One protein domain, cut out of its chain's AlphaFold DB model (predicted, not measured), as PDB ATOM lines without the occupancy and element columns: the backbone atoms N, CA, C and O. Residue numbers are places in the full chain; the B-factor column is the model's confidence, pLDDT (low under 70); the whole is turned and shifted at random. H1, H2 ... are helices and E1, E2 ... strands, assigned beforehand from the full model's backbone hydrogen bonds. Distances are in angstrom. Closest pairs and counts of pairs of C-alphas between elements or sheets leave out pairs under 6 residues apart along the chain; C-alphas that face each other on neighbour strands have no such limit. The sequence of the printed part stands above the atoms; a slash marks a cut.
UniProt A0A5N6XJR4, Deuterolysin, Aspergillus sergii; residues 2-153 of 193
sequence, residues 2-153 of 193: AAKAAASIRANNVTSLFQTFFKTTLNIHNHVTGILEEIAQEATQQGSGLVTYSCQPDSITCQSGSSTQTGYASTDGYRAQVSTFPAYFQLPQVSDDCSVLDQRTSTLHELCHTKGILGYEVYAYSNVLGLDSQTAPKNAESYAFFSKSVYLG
ATOM      1  N   ALA A   2      18.030 114.085   2.688       97.75
ATOM      2  CA  ALA A   2      19.157 113.579   1.888       97.75
ATOM      3  C   ALA A   2      18.740 112.857   0.587       97.75
ATOM      4  O   ALA A   2      19.240 113.196  -0.480       97.75
ATOM      5  N   ALA A   3      17.735 111.969   0.640       98.25
ATOM      6  CA  ALA A   3      17.214 111.277  -0.549       98.25
ATOM      7  C   ALA A   3      16.743 112.245  -1.653       98.25
ATOM      8  O   ALA A   3      17.088 112.090  -2.823       98.25
ATOM      9  N   LYS A   4      15.987 113.288  -1.279       97.81
ATOM     10  CA  LYS A   4      15.495 114.307  -2.220       97.81
ATOM     11  C   LYS A   4      16.647 115.136  -2.796       97.81
ATOM     12  O   LYS A   4      16.621 115.467  -3.978       97.81
ATOM     13  N   ALA A   5      17.657 115.439  -1.984       98.00
ATOM     14  CA  ALA A   5      18.856 116.153  -2.408       98.00
ATOM     15  C   ALA A   5      19.669 115.349  -3.435       98.00
ATOM     16  O   ALA A   5      19.921 115.853  -4.529       98.00
ATOM     17  N   ALA A   6      19.974 114.082  -3.142       98.25
ATOM     18  CA  ALA A   6      20.642 113.166  -4.068       98.25
ATOM     19  C   ALA A   6      19.883 113.023  -5.397       98.25
ATOM     20  O   ALA A   6      20.457 113.208  -6.472       98.25
ATOM     21  N   ALA A   7      18.570 112.771  -5.335       98.19
ATOM     22  CA  ALA A   7      17.731 112.646  -6.525       98.19
ATOM     23  C   ALA A   7      17.733 113.925  -7.381       98.19
ATOM     24  O   ALA A   7      17.808 113.853  -8.606       98.19
ATOM     25  N   SER A   8      17.706 115.098  -6.742       97.44
ATOM     26  CA  SER A   8      17.726 116.388  -7.438       97.44
ATOM     27  C   SER A   8      19.079 116.670  -8.102       97.44
ATOM     28  O   SER A   8      19.116 117.187  -9.220       97.44
ATOM     29  N   ILE A   9      20.197 116.270  -7.474       96.56
ATOM     30  CA  ILE A   9      21.522 116.338  -8.113       96.56
ATOM     31  C   ILE A   9      21.537 115.468  -9.375       96.56
ATOM     32  O   ILE A   9      21.909 115.960 -10.438       96.56
ATOM     33  N   ARG A  10      21.079 114.208  -9.296       96.19
ATOM     34  CA  ARG A  10      21.021 113.308 -10.468       96.19
ATOM     35  C   ARG A  10      20.115 113.842 -11.580       96.19
ATOM     36  O   ARG A  10      20.409 113.638 -12.754       96.19
ATOM     37  N   ALA A  11      19.038 114.536 -11.217       96.12
ATOM     38  CA  ALA A  11      18.125 115.180 -12.158       96.12
ATOM     39  C   ALA A  11      18.659 116.503 -12.745       96.12
ATOM     40  O   ALA A  11      18.002 117.081 -13.609       96.12
ATOM     41  N   ASN A  12      19.824 116.994 -12.299       92.88
ATOM     42  CA  ASN A  12      20.438 118.261 -12.721       92.88
ATOM     43  C   ASN A  12      19.535 119.504 -12.562       92.88
ATOM     44  O   ASN A  12      19.731 120.505 -13.250       92.88
ATOM     45  N   ASN A  13      18.550 119.477 -11.659       92.81
ATOM     46  CA  ASN A  13      17.600 120.585 -11.466       92.81
ATOM     47  C   ASN A  13      17.944 121.495 -10.271       92.81
ATOM     48  O   ASN A  13      17.211 122.439  -9.987       92.81
ATOM     49  N   VAL A  14      19.066 121.240  -9.590       94.62
ATOM     50  CA  VAL A  14      19.562 122.027  -8.444       94.62
ATOM     51  C   VAL A  14      20.978 122.561  -8.662       94.62
ATOM     52  O   VAL A  14      21.638 122.936  -7.703       94.62
ATOM     53  N   THR A  15      21.465 122.632  -9.906       93.06
ATOM     54  CA  THR A  15      22.851 123.029 -10.233       93.06
ATOM     55  C   THR A  15      23.247 124.383  -9.639       93.06
ATOM     56  O   THR A  15      24.318 124.504  -9.049       93.06
ATOM     57  N   SER A  16      22.375 125.396  -9.716       93.31
ATOM     58  CA  SER A  16      22.643 126.710  -9.110       93.31
ATOM     59  C   SER A  16      22.733 126.631  -7.587       93.31
ATOM     60  O   SER A  16      23.633 127.214  -6.994       93.31
ATOM     61  N   LEU A  17      21.844 125.868  -6.947       94.88
ATOM     62  CA  LEU A  17      21.857 125.673  -5.498       94.88
ATOM     63  C   LEU A  17      23.081 124.864  -5.048       94.88
ATOM     64  O   LEU A  17      23.701 125.175  -4.037       94.88
ATOM     65  N   PHE A  18      23.468 123.858  -5.830       95.81
ATOM     66  CA  PHE A  18      24.675 123.075  -5.609       95.81
ATOM     67  C   PHE A  18      25.915 123.973  -5.650       95.81
ATOM     68  O   PHE A  18      26.730 123.943  -4.731       95.81
ATOM     69  N   GLN A  19      26.016 124.843  -6.658       94.62
ATOM     70  CA  GLN A  19      27.092 125.827  -6.749       94.62
ATOM     71  C   GLN A  19      27.062 126.817  -5.575       94.62
ATOM     72  O   GLN A  19      28.118 127.217  -5.090       94.62
ATOM     73  N   THR A  20      25.882 127.177  -5.070       94.38
ATOM     74  CA  THR A  20      25.745 128.030  -3.883       94.38
ATOM     75  C   THR A  20      26.320 127.385  -2.625       94.38
ATOM     76  O   THR A  20      26.985 128.082  -1.866       94.38
ATOM     77  N   PHE A  21      26.130 126.084  -2.399       96.06
ATOM     78  CA  PHE A  21      26.620 125.423  -1.182       96.06
ATOM     79  C   PHE A  21      28.028 124.845  -1.309       96.06
ATOM     80  O   PHE A  21      28.789 124.914  -0.353       96.06
ATOM     81  N   PHE A  22      28.393 124.315  -2.477       95.75
ATOM     82  CA  PHE A  22      29.658 123.603  -2.686       95.75
ATOM     83  C   PHE A  22      30.673 124.360  -3.547       95.75
ATOM     84  O   PHE A  22      31.810 123.915  -3.695       95.75
ATOM     85  N   LYS A  23      30.280 125.509  -4.114       93.94
ATOM     86  CA  LYS A  23      31.155 126.438  -4.858       93.94
ATOM     87  C   LYS A  23      31.843 125.827  -6.075       93.94
ATOM     88  O   LYS A  23      32.847 126.337  -6.564       93.94
ATOM     89  N   THR A  24      31.287 124.742  -6.586       87.62
ATOM     90  CA  THR A  24      31.768 124.031  -7.767       87.62
ATOM     91  C   THR A  24      30.580 123.550  -8.588       87.62
ATOM     92  O   THR A  24      29.453 123.518  -8.096       87.62
ATOM     93  N   THR A  25      30.816 123.239  -9.860       73.56
ATOM     94  CA  THR A  25      29.752 123.054 -10.846       73.56
ATOM     95  C   THR A  25      29.468 121.602 -11.205       73.56
ATOM     96  O   THR A  25      28.313 121.334 -11.491       73.56
ATOM     97  N   LEU A  26      30.448 120.676 -11.213       69.38
ATOM     98  CA  LEU A  26      30.202 119.276 -11.639       69.38
ATOM     99  C   LEU A  26      31.168 118.207 -11.090       69.38
ATOM    100  O   LEU A  26      30.775 117.050 -10.946       69.38
ATOM    101  N   ASN A  27      32.427 118.537 -10.783       79.00
ATOM    102  CA  ASN A  27      33.464 117.519 -10.532       79.00
ATOM    103  C   ASN A  27      33.247 116.667  -9.265       79.00
ATOM    104  O   ASN A  27      33.841 115.600  -9.146       79.00
ATOM    105  N   ILE A  28      32.393 117.111  -8.343       88.75
ATOM    106  CA  ILE A  28      32.094 116.406  -7.088       88.75
ATOM    107  C   ILE A  28      30.638 115.928  -6.986       88.75
ATOM    108  O   ILE A  28      30.255 115.422  -5.936       88.75
ATOM    109  N   HIS A  29      29.815 116.075  -8.034       90.94
ATOM    110  CA  HIS A  29      28.395 115.687  -7.976       90.94
ATOM    111  C   HIS A  29      28.229 114.233  -7.534       90.94
ATOM    112  O   HIS A  29      27.443 113.954  -6.633       90.94
ATOM    113  N   ASN A  30      29.015 113.318  -8.108       93.75
ATOM    114  CA  ASN A  30      28.962 111.898  -7.757       93.75
ATOM    115  C   ASN A  30      29.378 111.641  -6.305       93.75
ATOM    116  O   ASN A  30      28.772 110.809  -5.641       93.75
ATOM    117  N   HIS A  31      30.373 112.378  -5.804       94.25
ATOM    118  CA  HIS A  31      30.820 112.260  -4.419       94.25
ATOM    119  C   HIS A  31      29.734 112.727  -3.443       94.25
ATOM    120  O   HIS A  31      29.337 111.971  -2.560       94.25
ATOM    121  N   VAL A  32      29.189 113.931  -3.654       96.44
ATOM    122  CA  VAL A  32      28.131 114.485  -2.798       96.44
ATOM    123  C   VAL A  32      26.864 113.632  -2.866       96.44
ATOM    124  O   VAL A  32      26.256 113.344  -1.839       96.44
ATOM    125  N   THR A  33      26.481 113.186  -4.065       97.00
ATOM    126  CA  THR A  33      25.316 112.312  -4.258       97.00
ATOM    127  C   THR A  33      25.499 110.989  -3.522       97.00
ATOM    128  O   THR A  33      24.590 110.596  -2.799       97.00
ATOM    129  N   GLY A  34      26.663 110.340  -3.642       97.56
ATOM    130  CA  GLY A  34      26.941 109.075  -2.955       97.56
ATOM    131  C   GLY A  34      26.809 109.195  -1.437       97.56
ATOM    132  O   GLY A  34      26.098 108.410  -0.820       97.56
ATOM    133  N   ILE A  35      27.377 110.250  -0.845       97.19
ATOM    134  CA  ILE A  35      27.238 110.505   0.598       97.19
ATOM    135  C   ILE A  35      25.774 110.705   0.996       97.19
ATOM    136  O   ILE A  35      25.311 110.125   1.974       97.19
ATOM    137  N   LEU A  36      25.016 111.502   0.242       98.44
ATOM    138  CA  LEU A  36      23.604 111.745   0.544       98.44
ATOM    139  C   LEU A  36      22.737 110.484   0.376       98.44
ATOM    140  O   LEU A  36      21.772 110.311   1.120       98.44
ATOM    141  N   GLU A  37      23.074 109.600  -0.562       98.06
ATOM    142  CA  GLU A  37      22.420 108.297  -0.734       98.06
ATOM    143  C   GLU A  37      22.720 107.358   0.434       98.06
ATOM    144  O   GLU A  37      21.795 106.763   0.981       98.06
ATOM    145  N   GLU A  38      23.974 107.284   0.880       96.25
ATOM    146  CA  GLU A  38      24.357 106.490   2.052       96.25
ATOM    147  C   GLU A  38      23.688 106.997   3.335       96.25
ATOM    148  O   GLU A  38      23.232 106.199   4.156       96.25
ATOM    149  N   ILE A  39      23.587 108.319   3.510       96.25
ATOM    150  CA  ILE A  39      22.857 108.937   4.626       96.25
ATOM    151  C   ILE A  39      21.367 108.599   4.544       96.25
ATOM    152  O   ILE A  39      20.756 108.243   5.551       96.25
ATOM    153  N   ALA A  40      20.766 108.706   3.356       96.81
ATOM    154  CA  ALA A  40      19.363 108.367   3.158       96.81
ATOM    155  C   ALA A  40      19.088 106.892   3.461       96.81
ATOM    156  O   ALA A  40      18.114 106.583   4.142       96.81
ATOM    157  N   GLN A  41      19.959 105.994   2.997       95.38
ATOM    158  CA  GLN A  41      19.859 104.571   3.282       95.38
ATOM    159  C   GLN A  41      19.954 104.319   4.785       95.38
ATOM    160  O   GLN A  41      19.063 103.674   5.334       95.38
ATOM    161  N   GLU A  42      20.969 104.865   5.456       94.19
ATOM    162  CA  GLU A  42      21.167 104.700   6.898       94.19
ATOM    163  C   GLU A  42      19.945 105.157   7.703       94.19
ATOM    164  O   GLU A  42      19.480 104.447   8.593       94.19
ATOM    165  N   ALA A  43      19.366 106.303   7.343       91.19
ATOM    166  CA  ALA A  43      18.202 106.857   8.023       91.19
ATOM    167  C   ALA A  43      16.960 105.939   7.972       91.19
ATOM    168  O   ALA A  43      16.105 106.011   8.853       91.19
ATOM    169  N   THR A  44      16.873 105.040   6.983       91.38
ATOM    170  CA  THR A  44      15.779 104.055   6.867       91.38
ATOM    171  C   THR A  44      16.012 102.767   7.656       91.38
ATOM    172  O   THR A  44      15.086 101.973   7.797       91.38
ATOM    173  N   GLN A  45      17.216 102.539   8.191       88.44
ATOM    174  CA  GLN A  45      17.571 101.253   8.796       88.44
ATOM    175  C   GLN A  45      17.056 101.057  10.230       88.44
ATOM    176  O   GLN A  45      17.274  99.994  10.787       88.44
ATOM    177  N   GLN A  46      16.390 102.033  10.862       77.88
ATOM    178  CA  GLN A  46      15.700 101.877  12.165       77.88
ATOM    179  C   GLN A  46      16.466 101.053  13.237       77.88
ATOM    180  O   GLN A  46      15.879 100.255  13.963       77.88
ATOM    181  N   GLY A  47      17.790 101.230  13.341       76.06
ATOM    182  CA  GLY A  47      18.646 100.514  14.302       76.06
ATOM    183  C   GLY A  47      19.315  99.227  13.794       76.06
ATOM    184  O   GLY A  47      20.164  98.684  14.496       76.06
ATOM    185  N   SER A  48      19.012  98.758  12.580       84.75
ATOM    186  CA  SER A  48      19.762  97.694  11.888       84.75
ATOM    187  C   SER A  48      20.884  98.219  10.985       84.75
ATOM    188  O   SER A  48      21.519  97.438  10.278       84.75
ATOM    189  N   GLY A  49      21.097  99.536  10.972       89.81
ATOM    190  CA  GLY A  49      22.101 100.199  10.151       89.81
ATOM    191  C   GLY A  49      23.513 100.110  10.726       89.81
ATOM    192  O   GLY A  49      23.772  99.426  11.723       89.81
ATOM    193  N   LEU A  50      24.450 100.798  10.076       92.56
ATOM    194  CA  LEU A  50      25.849 100.842  10.510       92.56
ATOM    195  C   LEU A  50      26.098 101.935  11.556       92.56
ATOM    196  O   LEU A  50      27.159 101.945  12.185       92.56
ATOM    197  N   VAL A  51      25.129 102.831  11.761       92.12
ATOM    198  CA  VAL A  51      25.203 103.938  12.707       92.12
ATOM    199  C   VAL A  51      24.337 103.643  13.928       92.12
ATOM    200  O   VAL A  51      23.128 103.437  13.840       92.12
ATOM    201  N   THR A  52      24.960 103.645  15.105       90.62
ATOM    202  CA  THR A  52      24.239 103.591  16.382       90.62
ATOM    203  C   THR A  52      23.908 105.004  16.842       90.62
ATOM    204  O   THR A  52      24.790 105.858  16.885       90.62
ATOM    205  N   TYR A  53      22.660 105.243  17.237       85.56
ATOM    206  CA  TYR A  53      22.206 106.544  17.725       85.56
ATOM    207  C   TYR A  53      22.038 106.511  19.243       85.56
ATOM    208  O   TYR A  53      21.355 105.635  19.774       85.56
ATOM    209  N   SER A  54      22.644 107.470  19.941       83.75
ATOM    210  CA  SER A  54      22.495 107.659  21.382       83.75
ATOM    211  C   SER A  54      21.830 108.999  21.679       83.75
ATOM    212  O   SER A  54      22.350 110.063  21.338       83.75
ATOM    213  N   CYS A  55      20.681 108.942  22.350       71.00
ATOM    214  CA  CYS A  55      19.924 110.105  22.802       71.00
ATOM    215  C   CYS A  55      19.962 110.157  24.329       71.00
ATOM    216  O   CYS A  55      19.013 109.760  24.999       71.00
ATOM    217  N   GLN A  56      21.100 110.562  24.886       67.38
ATOM    218  CA  GLN A  56      21.314 110.590  26.330       67.38
ATOM    219  C   GLN A  56      21.805 111.978  26.763       67.38
ATOM    220  O   GLN A  56      23.008 112.176  26.932       67.38
ATOM    221  N   PRO A  57      20.893 112.952  26.937       54.34
ATOM    222  CA  PRO A  57      21.271 114.321  27.286       54.34
ATOM    223  C   PRO A  57      22.089 114.411  28.588       54.34
ATOM    224  O   PRO A  57      22.948 115.280  28.693       54.34
ATOM    225  N   ASP A  58      21.883 113.486  29.535       53.78
ATOM    226  CA  ASP A  58      22.445 113.582  30.890       53.78
ATOM    227  C   ASP A  58      23.702 112.727  31.135       53.78
ATOM    228  O   ASP A  58      24.368 112.905  32.154       53.78
ATOM    229  N   SER A  59      24.041 111.788  30.240       51.88
ATOM    230  CA  SER A  59      25.183 110.870  30.432       51.88
ATOM    231  C   SER A  59      26.347 111.095  29.468       51.88
ATOM    232  O   SER A  59      27.389 110.452  29.607       51.88
ATOM    233  N   ILE A  60      26.214 112.033  28.526       57.78
ATOM    234  CA  ILE A  60      27.290 112.390  27.605       57.78
ATOM    235  C   ILE A  60      27.934 113.692  28.082       57.78
ATOM    236  O   ILE A  60      27.337 114.768  28.018       57.78
ATOM    237  N   THR A  61      29.189 113.611  28.529       57.88
ATOM    238  CA  THR A  61      30.010 114.802  28.760       57.88
ATOM    239  C   THR A  61      30.227 115.492  27.416       57.88
ATOM    240  O   THR A  61      31.021 115.027  26.599       57.88
ATOM    241  N   CYS A  62      29.502 116.588  27.174       58.34
ATOM    242  CA  CYS A  62      29.785 117.484  26.056       58.34
ATOM    243  C   CYS A  62      31.257 117.887  26.145       58.34
ATOM    244  O   CYS A  62      31.747 118.167  27.245       58.34
ATOM    245  N   GLN A  63      31.965 117.915  25.016       55.81
ATOM    246  CA  GLN A  63      33.332 118.421  25.001       55.81
ATOM    247  C   GLN A  63      33.304 119.817  25.641       55.81
ATOM    248  O   GLN A  63      32.491 120.666  25.270       55.81
ATOM    249  N   SER A  64      34.090 120.011  26.699       41.06
ATOM    250  CA  SER A  64      34.013 121.201  27.544       41.06
ATOM    251  C   SER A  64      34.155 122.465  26.690       41.06
ATOM    252  O   SER A  64      35.240 122.711  26.165       41.06
ATOM    253  N   GLY A  65      33.090 123.264  26.550       47.44
ATOM    254  CA  GLY A  65      33.205 124.609  25.976       47.44
ATOM    255  C   GLY A  65      32.073 125.116  25.084       47.44
ATOM    256  O   GLY A  65      32.084 126.305  24.786       47.44
ATOM    257  N   SER A  66      31.095 124.302  24.676       54.66
ATOM    258  CA  SER A  66      30.008 124.800  23.818       54.66
ATOM    259  C   SER A  66      28.628 124.398  24.327       54.66
ATOM    260  O   SER A  66      28.181 123.270  24.141       54.66
ATOM    261  N   SER A  67      27.915 125.352  24.929       63.00
ATOM    262  CA  SER A  67      26.487 125.220  25.256       63.00
ATOM    263  C   SER A  67      25.590 125.106  24.016       63.00
ATOM    264  O   SER A  67      24.387 124.903  24.158       63.00
ATOM    265  N   THR A  68      26.154 125.250  22.813       76.50
ATOM    266  CA  THR A  68      25.433 125.252  21.536       76.50
ATOM    267  C   THR A  68      25.713 124.019  20.678       76.50
ATOM    268  O   THR A  68      25.095 123.875  19.625       76.50
ATOM    269  N   GLN A  69      26.610 123.117  21.095       83.06
ATOM    270  CA  GLN A  69      26.876 121.884  20.353       83.06
ATOM    271  C   GLN A  69      25.672 120.941  20.438       83.06
ATOM    272  O   GLN A  69      25.160 120.671  21.523       83.06
ATOM    273  N   THR A  70      25.219 120.439  19.289       88.81
ATOM    274  CA  THR A  70      23.981 119.647  19.189       88.81
ATOM    275  C   THR A  70      24.259 118.152  19.087       88.81
ATOM    276  O   THR A  70      23.500 117.355  19.632       88.81
ATOM    277  N   GLY A  71      25.386 117.747  18.511       88.62
ATOM    278  CA  GLY A  71      25.780 116.352  18.490       88.62
ATOM    279  C   GLY A  71      27.276 116.147  18.336       88.62
ATOM    280  O   GLY A  71      28.080 117.083  18.349       88.62
ATOM    281  N   TYR A  72      27.620 114.870  18.289       87.69
ATOM    282  CA  TYR A  72      28.936 114.376  17.948       87.69
ATOM    283  C   TYR A  72      28.795 113.026  17.256       87.69
ATOM    284  O   TYR A  72      28.066 112.151  17.742       87.69
ATOM    285  N   ALA A  73      29.552 112.826  16.182       90.12
ATOM    286  CA  ALA A  73      29.671 111.538  15.527       90.12
ATOM    287  C   ALA A  73      31.112 111.021  15.503       90.12
ATOM    288  O   ALA A  73      32.076 111.776  15.375       90.12
ATOM    289  N   SER A  74      31.254 109.701  15.569       87.06
ATOM    290  CA  SER A  74      32.524 108.992  15.426       87.06
ATOM    291  C   SER A  74      32.353 107.776  14.524       87.06
ATOM    292  O   SER A  74      31.273 107.197  14.449       87.06
ATOM    293  N   THR A  75      33.410 107.388  13.815       89.25
ATOM    294  CA  THR A  75      33.413 106.230  12.911       89.25
ATOM    295  C   THR A  75      34.761 105.524  12.976       89.25
ATOM    296  O   THR A  75      35.796 106.180  13.087       89.25
ATOM    297  N   ASP A  76      34.752 104.194  12.909       88.94
ATOM    298  CA  ASP A  76      35.963 103.372  12.753       88.94
ATOM    299  C   ASP A  76      36.256 103.030  11.277       88.94
ATOM    300  O   ASP A  76      37.182 102.278  10.975       88.94
ATOM    301  N   GLY A  77      35.472 103.597  10.351       84.75
ATOM    302  CA  GLY A  77      35.519 103.309   8.917       84.75
ATOM    303  C   GLY A  77      34.568 102.193   8.469       84.75
ATOM    304  O   GLY A  77      34.393 102.006   7.267       84.75
ATOM    305  N   TYR A  78      33.924 101.484   9.401       87.50
ATOM    306  CA  TYR A  78      32.919 100.457   9.117       87.50
ATOM    307  C   TYR A  78      31.607 100.693   9.878       87.50
ATOM    308  O   TYR A  78      30.534 100.685   9.274       87.50
ATOM    309  N   ARG A  79      31.677 100.931  11.189       91.12
ATOM    310  CA  ARG A  79      30.548 101.311  12.047       91.12
ATOM    311  C   ARG A  79      30.752 102.724  12.565       91.12
ATOM    312  O   ARG A  79      31.875 103.207  12.698       91.12
ATOM    313  N   ALA A  80      29.648 103.375  12.903       92.19
ATOM    314  CA  ALA A  80      29.686 104.708  13.473       92.19
ATOM    315  C   ALA A  80      28.713 104.860  14.641       92.19
ATOM    316  O   ALA A  80      27.788 104.066  14.834       92.19
ATOM    317  N   GLN A  81      28.928 105.909  15.419       90.75
ATOM    318  CA  GLN A  81      28.041 106.342  16.481       90.75
ATOM    319  C   GLN A  81      27.691 107.807  16.258       90.75
ATOM    320  O   GLN A  81      28.567 108.601  15.937       90.75
ATOM    321  N   VAL A  82      26.426 108.155  16.465       90.06
ATOM    322  CA  VAL A  82      25.948 109.533  16.578       90.06
ATOM    323  C   VAL A  82      25.357 109.708  17.968       90.06
ATOM    324  O   VAL A  82      24.523 108.915  18.406       90.06
ATOM    325  N   SER A  83      25.785 110.753  18.661       88.12
ATOM    326  CA  SER A  83      25.367 111.084  20.018       88.12
ATOM    327  C   SER A  83      24.816 112.505  20.043       88.12
ATOM    328  O   SER A  83      25.500 113.432  19.621       88.12
ATOM    329  N   THR A  84      23.594 112.695  20.541       87.69
ATOM    330  CA  THR A  84      22.986 114.031  20.676       87.69
ATOM    331  C   THR A  84      23.258 114.630  22.053       87.69
ATOM    332  O   THR A  84      23.138 113.933  23.062       87.69
ATOM    333  N   PHE A  85      23.510 115.934  22.107       86.62
ATOM    334  CA  PHE A  85      23.677 116.714  23.337       86.62
ATOM    335  C   PHE A  85      22.389 117.449  23.745       86.62
ATOM    336  O   PHE A  85      21.484 117.592  22.921       86.62
ATOM    337  N   PRO A  86      22.278 117.979  24.982       86.56
ATOM    338  CA  PRO A  86      21.083 118.701  25.433       86.56
ATOM    339  C   PRO A  86      20.601 119.823  24.498       86.56
ATOM    340  O   PRO A  86      19.394 119.998  24.333       86.56
ATOM    341  N   ALA A  87      21.512 120.555  23.843       87.12
ATOM    342  CA  ALA A  87      21.146 121.635  22.923       87.12
ATOM    343  C   ALA A  87      20.389 121.140  21.675       87.12
ATOM    344  O   ALA A  87      19.579 121.882  21.124       87.12
ATOM    345  N   TYR A  88      20.569 119.878  21.263       89.94
ATOM    346  CA  TYR A  88      19.791 119.263  20.179       89.94
ATOM    347  C   TYR A  88      18.288 119.335  20.443       89.94
ATOM    348  O   TYR A  88      17.501 119.666  19.559       89.94
ATOM    349  N   PHE A  89      17.885 119.075  21.688       89.19
ATOM    350  CA  PHE A  89      16.480 119.067  22.090       89.19
ATOM    351  C   PHE A  89      15.891 120.472  22.253       89.19
ATOM    352  O   PHE A  89      14.677 120.606  22.385       89.19
ATOM    353  N   GLN A  90      16.727 121.513  22.212       90.75
ATOM    354  CA  GLN A  90      16.289 122.911  22.167       90.75
ATOM    355  C   GLN A  90      16.008 123.381  20.732       90.75
ATOM    356  O   GLN A  90      15.347 124.403  20.543       90.75
ATOM    357  N   LEU A  91      16.476 122.642  19.718       91.62
ATOM    358  CA  LEU A  91      16.149 122.916  18.323       91.62
ATOM    359  C   LEU A  91      14.690 122.549  18.018       91.62
ATOM    360  O   LEU A  91      14.187 121.543  18.542       91.62
ATOM    361  N   PRO A  92      14.023 123.277  17.102       95.38
ATOM    362  CA  PRO A  92      12.755 122.817  16.555       95.38
ATOM    363  C   PRO A  92      12.941 121.436  15.913       95.38
ATOM    364  O   PRO A  92      13.963 121.161  15.282       95.38
ATOM    365  N   GLN A  93      11.945 120.556  16.050       91.81
ATOM    366  CA  GLN A  93      11.988 119.243  15.390       91.81
ATOM    367  C   GLN A  93      12.071 119.394  13.866       91.81
ATOM    368  O   GLN A  93      12.797 118.662  13.197       91.81
ATOM    369  N   VAL A  94      11.335 120.368  13.329       93.62
ATOM    370  CA  VAL A  94      11.291 120.725  11.913       93.62
ATOM    371  C   VAL A  94      11.162 122.237  11.821       93.62
ATOM    372  O   VAL A  94      10.402 122.830  12.586       93.62
ATOM    373  N   SER A  95      11.877 122.854  10.888       94.69
ATOM    374  CA  SER A  95      11.674 124.253  10.529       94.69
ATOM    375  C   SER A  95      11.540 124.389   9.016       94.69
ATOM    376  O   SER A  95      12.387 123.893   8.273       94.69
ATOM    377  N   ASP A  96      10.509 125.108   8.576       94.56
ATOM    378  CA  ASP A  96      10.306 125.467   7.167       94.56
ATOM    379  C   ASP A  96      11.129 126.701   6.746       94.56
ATOM    380  O   ASP A  96      11.113 127.103   5.585       94.56
ATOM    381  N   ASP A  97      11.889 127.300   7.671       94.38
ATOM    382  CA  ASP A  97      12.876 128.328   7.351       94.38
ATOM    383  C   ASP A  97      14.184 127.669   6.894       94.38
ATOM    384  O   ASP A  97      14.832 126.942   7.652       94.38
ATOM    385  N   CYS A  98      14.584 127.955   5.654       93.38
ATOM    386  CA  CYS A  98      15.771 127.413   4.989       93.38
ATOM    387  C   CYS A  98      17.087 127.658   5.743       93.38
ATOM    388  O   CYS A  98      18.037 126.897   5.572       93.38
ATOM    389  N   SER A  99      17.151 128.733   6.531       92.50
ATOM    390  CA  SER A  99      18.358 129.206   7.211       92.50
ATOM    391  C   SER A  99      18.453 128.779   8.675       92.50
ATOM    392  O   SER A  99      19.523 128.855   9.279       92.50
ATOM    393  N   VAL A 100      17.345 128.307   9.248       93.06
ATOM    394  CA  VAL A 100      17.263 127.913  10.657       93.06
ATOM    395  C   VAL A 100      17.682 126.457  10.826       93.06
ATOM    396  O   VAL A 100      17.195 125.573  10.121       93.06
ATOM    397  N   LEU A 101      18.548 126.191  11.801       92.81
ATOM    398  CA  LEU A 101      18.906 124.834  12.206       92.81
ATOM    399  C   LEU A 101      17.711 124.149  12.896       92.81
ATOM    400  O   LEU A 101      17.071 124.725  13.772       92.81
ATOM    401  N   ASP A 102      17.424 122.909  12.513       95.44
ATOM    402  CA  ASP A 102      16.443 122.037  13.163       95.44
ATOM    403  C   ASP A 102      17.054 120.655  13.440       95.44
ATOM    404  O   ASP A 102      18.158 120.344  12.984       95.44
ATOM    405  N   GLN A 103      16.343 119.817  14.193       94.88
ATOM    406  CA  GLN A 103      16.810 118.476  14.561       94.88
ATOM    407  C   GLN A 103      17.119 117.593  13.339       94.88
ATOM    408  O   GLN A 103      18.089 116.836  13.353       94.88
ATOM    409  N   ARG A 104      16.352 117.722  12.245       94.50
ATOM    410  CA  ARG A 104      16.611 116.989  10.990       94.50
ATOM    411  C   ARG A 104      17.927 117.425  10.342       94.50
ATOM    412  O   ARG A 104      18.657 116.590   9.814       94.50
ATOM    413  N   THR A 105      18.213 118.722  10.362       95.81
ATOM    414  CA  THR A 105      19.419 119.330   9.782       95.81
ATOM    415  C   THR A 105      20.645 118.979  10.612       95.81
ATOM    416  O   THR A 105      21.630 118.506  10.055       95.81
ATOM    417  N   SER A 106      20.543 119.098  11.938       94.94
ATOM    418  CA  SER A 106      21.581 118.669  12.883       94.94
ATOM    419  C   SER A 106      21.872 117.167  12.757       94.94
ATOM    420  O   SER A 106      23.024 116.772  12.630       94.94
ATOM    421  N   THR A 107      20.849 116.314  12.651       94.69
ATOM    422  CA  THR A 107      21.062 114.872  12.422       94.69
ATOM    423  C   THR A 107      21.798 114.599  11.109       94.69
ATOM    424  O   THR A 107      22.681 113.749  11.056       94.69
ATOM    425  N   LEU A 108      21.442 115.307  10.032       96.88
ATOM    426  CA  LEU A 108      22.100 115.137   8.738       96.88
ATOM    427  C   LEU A 108      23.571 115.575   8.797       96.88
ATOM    428  O   LEU A 108      24.414 114.869   8.250       96.88
ATOM    429  N   HIS A 109      23.874 116.673   9.497       96.81
ATOM    430  CA  HIS A 109      25.243 117.110   9.783       96.81
ATOM    431  C   HIS A 109      26.054 115.991  10.451       96.81
ATOM    432  O   HIS A 109      27.076 115.568   9.915       96.81
ATOM    433  N   GLU A 110      25.561 115.434  11.560       94.69
ATOM    434  CA  GLU A 110      26.280 114.364  12.266       94.69
ATOM    435  C   GLU A 110      26.447 113.113  11.393       94.69
ATOM    436  O   GLU A 110      27.485 112.448  11.414       94.69
ATOM    437  N   LEU A 111      25.458 112.801  10.551       95.56
ATOM    438  CA  LEU A 111      25.568 111.681   9.621       95.56
ATOM    439  C   LEU A 111      26.625 111.907   8.539       95.56
ATOM    440  O   LEU A 111      27.268 110.936   8.143       95.56
ATOM    441  N   CYS A 112      26.882 113.142   8.104       96.44
ATOM    442  CA  CYS A 112      27.990 113.429   7.191       96.44
ATOM    443  C   CYS A 112      29.346 113.026   7.783       96.44
ATOM    444  O   CYS A 112      30.153 112.410   7.080       96.44
ATOM    445  N   HIS A 113      29.582 113.281   9.071       94.69
ATOM    446  CA  HIS A 113      30.803 112.836   9.747       94.69
ATOM    447  C   HIS A 113      30.956 111.309   9.718       94.69
ATOM    448  O   HIS A 113      32.048 110.803   9.454       94.69
ATOM    449  N   THR A 114      29.860 110.552   9.877       93.56
ATOM    450  CA  THR A 114      29.902 109.077   9.773       93.56
ATOM    451  C   THR A 114      30.327 108.579   8.390       93.56
ATOM    452  O   THR A 114      30.821 107.458   8.272       93.56
ATOM    453  N   LYS A 115      30.159 109.411   7.350       93.31
ATOM    454  CA  LYS A 115      30.522 109.128   5.951       93.31
ATOM    455  C   LYS A 115      31.850 109.769   5.532       93.31
ATOM    456  O   LYS A 115      32.148 109.869   4.346       93.31
ATOM    457  N   GLY A 116      32.667 110.197   6.498       89.00
ATOM    458  CA  GLY A 116      34.030 110.678   6.254       89.00
ATOM    459  C   GLY A 116      34.155 112.170   5.934       89.00
ATOM    460  O   GLY A 116      35.241 112.622   5.571       89.00
ATOM    461  N   ILE A 117      33.090 112.958   6.103       92.56
ATOM    462  CA  ILE A 117      33.157 114.424   6.024       92.56
ATOM    463  C   ILE A 117      33.663 114.953   7.366       92.56
ATOM    464  O   ILE A 117      32.872 115.248   8.245       92.56
ATOM    465  N   LEU A 118      34.983 114.992   7.557       83.62
ATOM    466  CA  LEU A 118      35.632 115.312   8.845       83.62
ATOM    467  C   LEU A 118      36.395 116.651   8.834       83.62
ATOM    468  O   LEU A 118      37.257 116.885   9.680       83.62
ATOM    469  N   GLY A 119      36.199 117.480   7.805       77.38
ATOM    470  CA  GLY A 119      37.009 118.673   7.574       77.38
ATOM    471  C   GLY A 119      36.261 119.980   7.826       77.38
ATOM    472  O   GLY A 119      35.065 120.079   7.622       77.38
ATOM    473  N   TYR A 120      37.010 121.027   8.173       82.69
ATOM    474  CA  TYR A 120      36.565 122.427   8.177       82.69
ATOM    475  C   TYR A 120      35.182 122.673   8.812       82.69
ATOM    476  O   TYR A 120      34.182 122.890   8.125       82.69
ATOM    477  N   GLU A 121      35.146 122.681  10.143       87.50
ATOM    478  CA  GLU A 121      33.936 122.956  10.918       87.50
ATOM    479  C   GLU A 121      33.565 124.442  10.889       87.50
ATOM    480  O   GLU A 121      34.058 125.257  11.672       87.50
ATOM    481  N   VAL A 122      32.680 124.794   9.961       88.88
ATOM    482  CA  VAL A 122      31.986 126.078   9.912       88.88
ATOM    483  C   VAL A 122      30.500 125.838  10.096       88.88
ATOM    484  O   VAL A 122      29.908 124.989   9.435       88.88
ATOM    485  N   TYR A 123      29.917 126.622  10.996       89.19
ATOM    486  CA  TYR A 123      28.531 126.508  11.430       89.19
ATOM    487  C   TYR A 123      27.739 127.747  11.039       89.19
ATOM    488  O   TYR A 123      28.311 128.825  10.861       89.19
ATOM    489  N   ALA A 124      26.416 127.599  11.031       90.06
ATOM    490  CA  ALA A 124      25.435 128.598  10.624       90.06
ATOM    491  C   ALA A 124      25.382 128.847   9.111       90.06
ATOM    492  O   ALA A 124      26.391 128.951   8.410       90.06
ATOM    493  N   TYR A 125      24.150 129.012   8.631       92.06
ATOM    494  CA  TYR A 125      23.814 129.127   7.217       92.06
ATOM    495  C   TYR A 125      24.643 130.193   6.484       92.06
ATOM    496  O   TYR A 125      25.222 129.917   5.438       92.06
ATOM    497  N   SER A 126      24.774 131.397   7.051       92.31
ATOM    498  CA  SER A 126      25.525 132.497   6.426       92.31
ATOM    499  C   SER A 126      27.007 132.185   6.222       92.31
ATOM    500  O   SER A 126      27.586 132.609   5.225       92.31
ATOM    501  N   ASN A 127      27.622 131.450   7.148       93.00
ATOM    502  CA  ASN A 127      29.053 131.167   7.097       93.00
ATOM    503  C   ASN A 127      29.348 130.044   6.101       93.00
ATOM    504  O   ASN A 127      30.320 130.129   5.355       93.00
ATOM    505  N   VAL A 128      28.461 129.049   6.019       94.56
ATOM    506  CA  VAL A 128      28.492 127.996   4.993       94.56
ATOM    507  C   VAL A 128      28.441 128.595   3.585       94.56
ATOM    508  O   VAL A 128      29.186 128.187   2.694       94.56
ATOM    509  N   LEU A 129      27.626 129.634   3.381       94.12
ATOM    510  CA  LEU A 129      27.590 130.359   2.111       94.12
ATOM    511  C   LEU A 129      28.880 131.143   1.812       94.12
ATOM    512  O   LEU A 129      29.075 131.542   0.665       94.12
ATOM    513  N   GLY A 130      29.758 131.360   2.790       93.06
ATOM    514  CA  GLY A 130      31.051 132.028   2.618       93.06
ATOM    515  C   GLY A 130      32.222 131.094   2.293       93.06
ATOM    516  O   GLY A 130      33.312 131.588   2.015       93.06
ATOM    517  N   LEU A 131      32.017 129.773   2.326       94.44
ATOM    518  CA  LEU A 131      33.066 128.785   2.055       94.44
ATOM    519  C   LEU A 131      33.575 128.855   0.612       94.44
ATOM    520  O   LEU A 131      32.903 129.394  -0.267       94.44
ATOM    521  N   ASP A 132      34.750 128.279   0.363       94.25
ATOM    522  CA  ASP A 132      35.307 128.093  -0.979       94.25
ATOM    523  C   ASP A 132      35.086 126.660  -1.498       94.25
ATOM    524  O   ASP A 132      34.566 125.786  -0.803       94.25
ATOM    525  N   SER A 133      35.492 126.396  -2.740       93.81
ATOM    526  CA  SER A 133      35.296 125.095  -3.396       93.81
ATOM    527  C   SER A 133      36.163 123.960  -2.849       93.81
ATOM    528  O   SER A 133      35.911 122.800  -3.169       93.81
ATOM    529  N   GLN A 134      37.174 124.260  -2.031       91.62
ATOM    530  CA  GLN A 134      38.043 123.256  -1.413       91.62
ATOM    531  C   GLN A 134      37.555 122.859  -0.017       91.62
ATOM    532  O   GLN A 134      37.776 121.723   0.415       91.62
ATOM    533  N   THR A 135      36.919 123.796   0.684       94.62
ATOM    534  CA  THR A 135      36.433 123.657   2.061       94.62
ATOM    535  C   THR A 135      34.974 123.223   2.117       94.62
ATOM    536  O   THR A 135      34.652 122.314   2.878       94.62
ATOM    537  N   ALA A 136      34.104 123.772   1.266       95.62
ATOM    538  CA  ALA A 136      32.676 123.459   1.280       95.62
ATOM    539  C   ALA A 136      32.342 121.962   1.121       95.62
ATOM    540  O   ALA A 136      31.491 121.469   1.855       95.62
ATOM    541  N   PRO A 137      33.011 121.181   0.246       94.81
ATOM    542  CA  PRO A 137      32.731 119.746   0.130       94.81
ATOM    543  C   PRO A 137      33.199 118.921   1.333       94.81
ATOM    544  O   PRO A 137      32.837 117.752   1.439       94.81
ATOM    545  N   LYS A 138      34.026 119.507   2.208       95.31
ATOM    546  CA  LYS A 138      34.570 118.861   3.407       95.31
ATOM    547  C   LYS A 138      33.811 119.228   4.679       95.31
ATOM    548  O   LYS A 138      34.044 118.560   5.674       95.31
ATOM    549  N   ASN A 139      32.930 120.228   4.623       96.44
ATOM    550  CA  ASN A 139      32.138 120.736   5.738       96.44
ATOM    551  C   ASN A 139      30.770 120.035   5.802       96.44
ATOM    552  O   ASN A 139      30.016 120.076   4.831       96.44
ATOM    553  N   ALA A 140      30.426 119.420   6.936       96.94
ATOM    554  CA  ALA A 140      29.152 118.709   7.116       96.94
ATOM    555  C   ALA A 140      27.924 119.636   7.016       96.94
ATOM    556  O   ALA A 140      26.897 119.270   6.437       96.94
ATOM    557  N   GLU A 141      28.052 120.873   7.495       96.06
ATOM    558  CA  GLU A 141      26.973 121.864   7.488       96.06
ATOM    559  C   GLU A 141      26.539 122.254   6.054       96.06
ATOM    560  O   GLU A 141      25.344 122.430   5.796       96.06
ATOM    561  N   SER A 142      27.466 122.282   5.083       97.31
ATOM    562  CA  SER A 142      27.161 122.447   3.651       97.31
ATOM    563  C   SER A 142      26.178 121.397   3.140       97.31
ATOM    564  O   SER A 142      25.224 121.742   2.442       97.31
ATOM    565  N   TYR A 143      26.366 120.125   3.498       98.19
ATOM    566  CA  TYR A 143      25.466 119.040   3.090       98.19
ATOM    567  C   TYR A 143      24.097 119.170   3.754       98.19
ATOM    568  O   TYR A 143      23.072 118.940   3.102       98.19
ATOM    569  N   ALA A 144      24.077 119.555   5.032       97.75
ATOM    570  CA  ALA A 144      22.859 119.710   5.813       97.75
ATOM    571  C   ALA A 144      21.968 120.828   5.257       97.75
ATOM    572  O   ALA A 144      20.818 120.569   4.884       97.75
ATOM    573  N   PHE A 145      22.506 122.041   5.087       97.69
ATOM    574  CA  PHE A 145      21.731 123.158   4.546       97.69
ATOM    575  C   PHE A 145      21.441 123.038   3.052       97.69
ATOM    576  O   PHE A 145      20.354 123.444   2.630       97.69
ATOM    577  N   PHE A 146      22.328 122.433   2.254       97.75
ATOM    578  CA  PHE A 146      21.998 122.086   0.871       97.75
ATOM    579  C   PHE A 146      20.781 121.156   0.830       97.75
ATOM    580  O   PHE A 146      19.799 121.439   0.144       97.75
ATOM    581  N   SER A 147      20.800 120.078   1.617       98.25
ATOM    582  CA  SER A 147      19.718 119.091   1.632       98.25
ATOM    583  C   SER A 147      18.401 119.669   2.129       98.25
ATOM    584  O   SER A 147      17.345 119.350   1.578       98.25
ATOM    585  N   LYS A 148      18.455 120.533   3.147       97.62
ATOM    586  CA  LYS A 148      17.292 121.278   3.629       97.62
ATOM    587  C   LYS A 148      16.755 122.230   2.564       97.62
ATOM    588  O   LYS A 148      15.558 122.212   2.289       97.62
ATOM    589  N   SER A 149      17.631 122.989   1.908       97.38
ATOM    590  CA  SER A 149      17.250 123.923   0.845       97.38
ATOM    591  C   SER A 149      16.585 123.203  -0.325       97.38
ATOM    592  O   SER A 149      15.532 123.632  -0.785       97.38
ATOM    593  N   VAL A 150      17.121 122.059  -0.760       97.38
ATOM    594  CA  VAL A 150      16.468 121.229  -1.782       97.38
ATOM    595  C   VAL A 150      15.123 120.696  -1.285       97.38
ATOM    596  O   VAL A 150      14.141 120.668  -2.031       97.38
ATOM    597  N   TYR A 151      15.051 120.257  -0.026       97.00
ATOM    598  CA  TYR A 151      13.824 119.705   0.537       97.00
ATOM    599  C   TYR A 151      12.687 120.731   0.583       97.00
ATOM    600  O   TYR A 151      11.576 120.397   0.167       97.00
ATOM    601  N   LEU A 152      12.987 121.960   0.995       96.25
ATOM    602  CA  LEU A 152      12.033 123.062   1.129       96.25
ATOM    603  C   LEU A 152      11.833 123.882  -0.160       96.25
ATOM    604  O   LEU A 152      10.892 124.662  -0.239       96.25
ATOM    605  N   GLY A 153      12.675 123.701  -1.184       95.38
ATOM    606  CA  GLY A 153      12.594 124.460  -2.441       95.38
ATOM    607  C   GLY A 153      13.200 125.867  -2.359       95.38
ATOM    608  O   GLY A 153      12.697 126.795  -2.985       95.38
TER     609      GLY A 153
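AT A GLANCE: This is residues 2 to 153 of the 193 residues of the protein "Deuterolysin" of Aspergillus sergii (UniProt A0A5N6XJR4). A small three-stranded sheet of E1, E3 and E2 makes one end of the model, and H5 packs on one face of it, between the sheet and a group of helices at the other end. In that group H7 is the hub, touching H1, H2, H5 and H6, while H1 and H3 lie side by side. The printed part has 152 residues, with seven named helices and three strands in the order H1 H2 H3 E1 E2 E3 H4 H5 H6 H7; the class is mostly helix, and the sheet, in the order E1 E3 E2, is mixed. The whole is compact and rounded, with a radius of gyration of the C-alphas of 14.7 A and spans of 44 by 32 by 28 A.

HOW THE PARTS SIT: In the sheet, E1, residues 51 to 55, is parallel to E3, residues 80 to 84, at 19 degrees, with N 54 and O 82 within hydrogen-bond range at 2.8 A. E3 and E2, residues 71 to 75, form an antiparallel hairpin at 171 degrees, with N 83 and O 72 at 2.8 A. H5, residues 103 to 114, is on the sheet over E3 and E2 at a height of 8.5 A, two layers, a helix on one face of a sheet; it runs along the strands, at 24 degrees to E2 on the local plane. H4, residues 86 to 90, only grazes the sheet with residues 86 to 89, and only just touches H5, with 3 pairs of C-alphas within 8 A, the closest those of Tyr 88 and Gln 103 at 6.4 A. H7, residues 140 to 152, touches H5 at a steep tilt of 43 degrees, opposite ways, the closest C-alphas being those of His 109 and Ala 140, 5.0 A apart. H7 touches H2, residues 15 to 22, at a shallow tilt of 29 degrees, with the C-alphas of Phe 21 and Ser 142 closest at 5.7 A. With residues 146 to 151 alone, H7 touches H1, residues 2 to 10, about perpendicular at 82 degrees; the C-alphas of Ala 5 and Ser 147 are closest at 5.1 A. With residues 141 to 145 alone it touches H6, residues 125 to 128, closest at Val 128 and Ser 142, whose C-alphas are 5.9 A apart. H1 touches H3, residues 29 to 43, at a shallow tilt of 27 degrees, opposite ways, the closest C-alphas being those of Ala 6 and Thr 33 at 4.8 A. With residues 35 to 39 alone, H3 touches H5, where the C-alphas of Ile 39 and Leu 111 are closest at 6.3 A. H7 is apart from E1, E2 and E3. Every O i to N i+4 pair is within hydrogen-bond range in H1, H2, H3, H5 and H7; H4 has 0 of 1, with 2 of 2 O i to N i+3 pairs within range, and H6 is too short for an i+4 pair.

IN THESE COORDINATES: E1 begins at C-alpha 51, (25.203, 103.938, 12.707). H3 is 20.9 A from first to last C-alpha, H7 18.7 A, H5 16.8 A and H1 12.5 A, and the strands E1, E2 and E3 are 13.0, 13.9 and 13.6 A. H1 begins at C-alpha 2, (19.157, 113.579, 1.888), and H7 ends at C-alpha 152, (12.033, 123.062, 1.129).

THE WHOLE: The two C-alphas farthest apart, those of Asn 12 and Ser 59, are 44.0 A apart. The printed part has no cut. The links E1 to E2, H4 to H5 and H6 to H7 are long. The mean pLDDT of the printed part is 89.2; residue 26 and residues 56 to 67 are under 70.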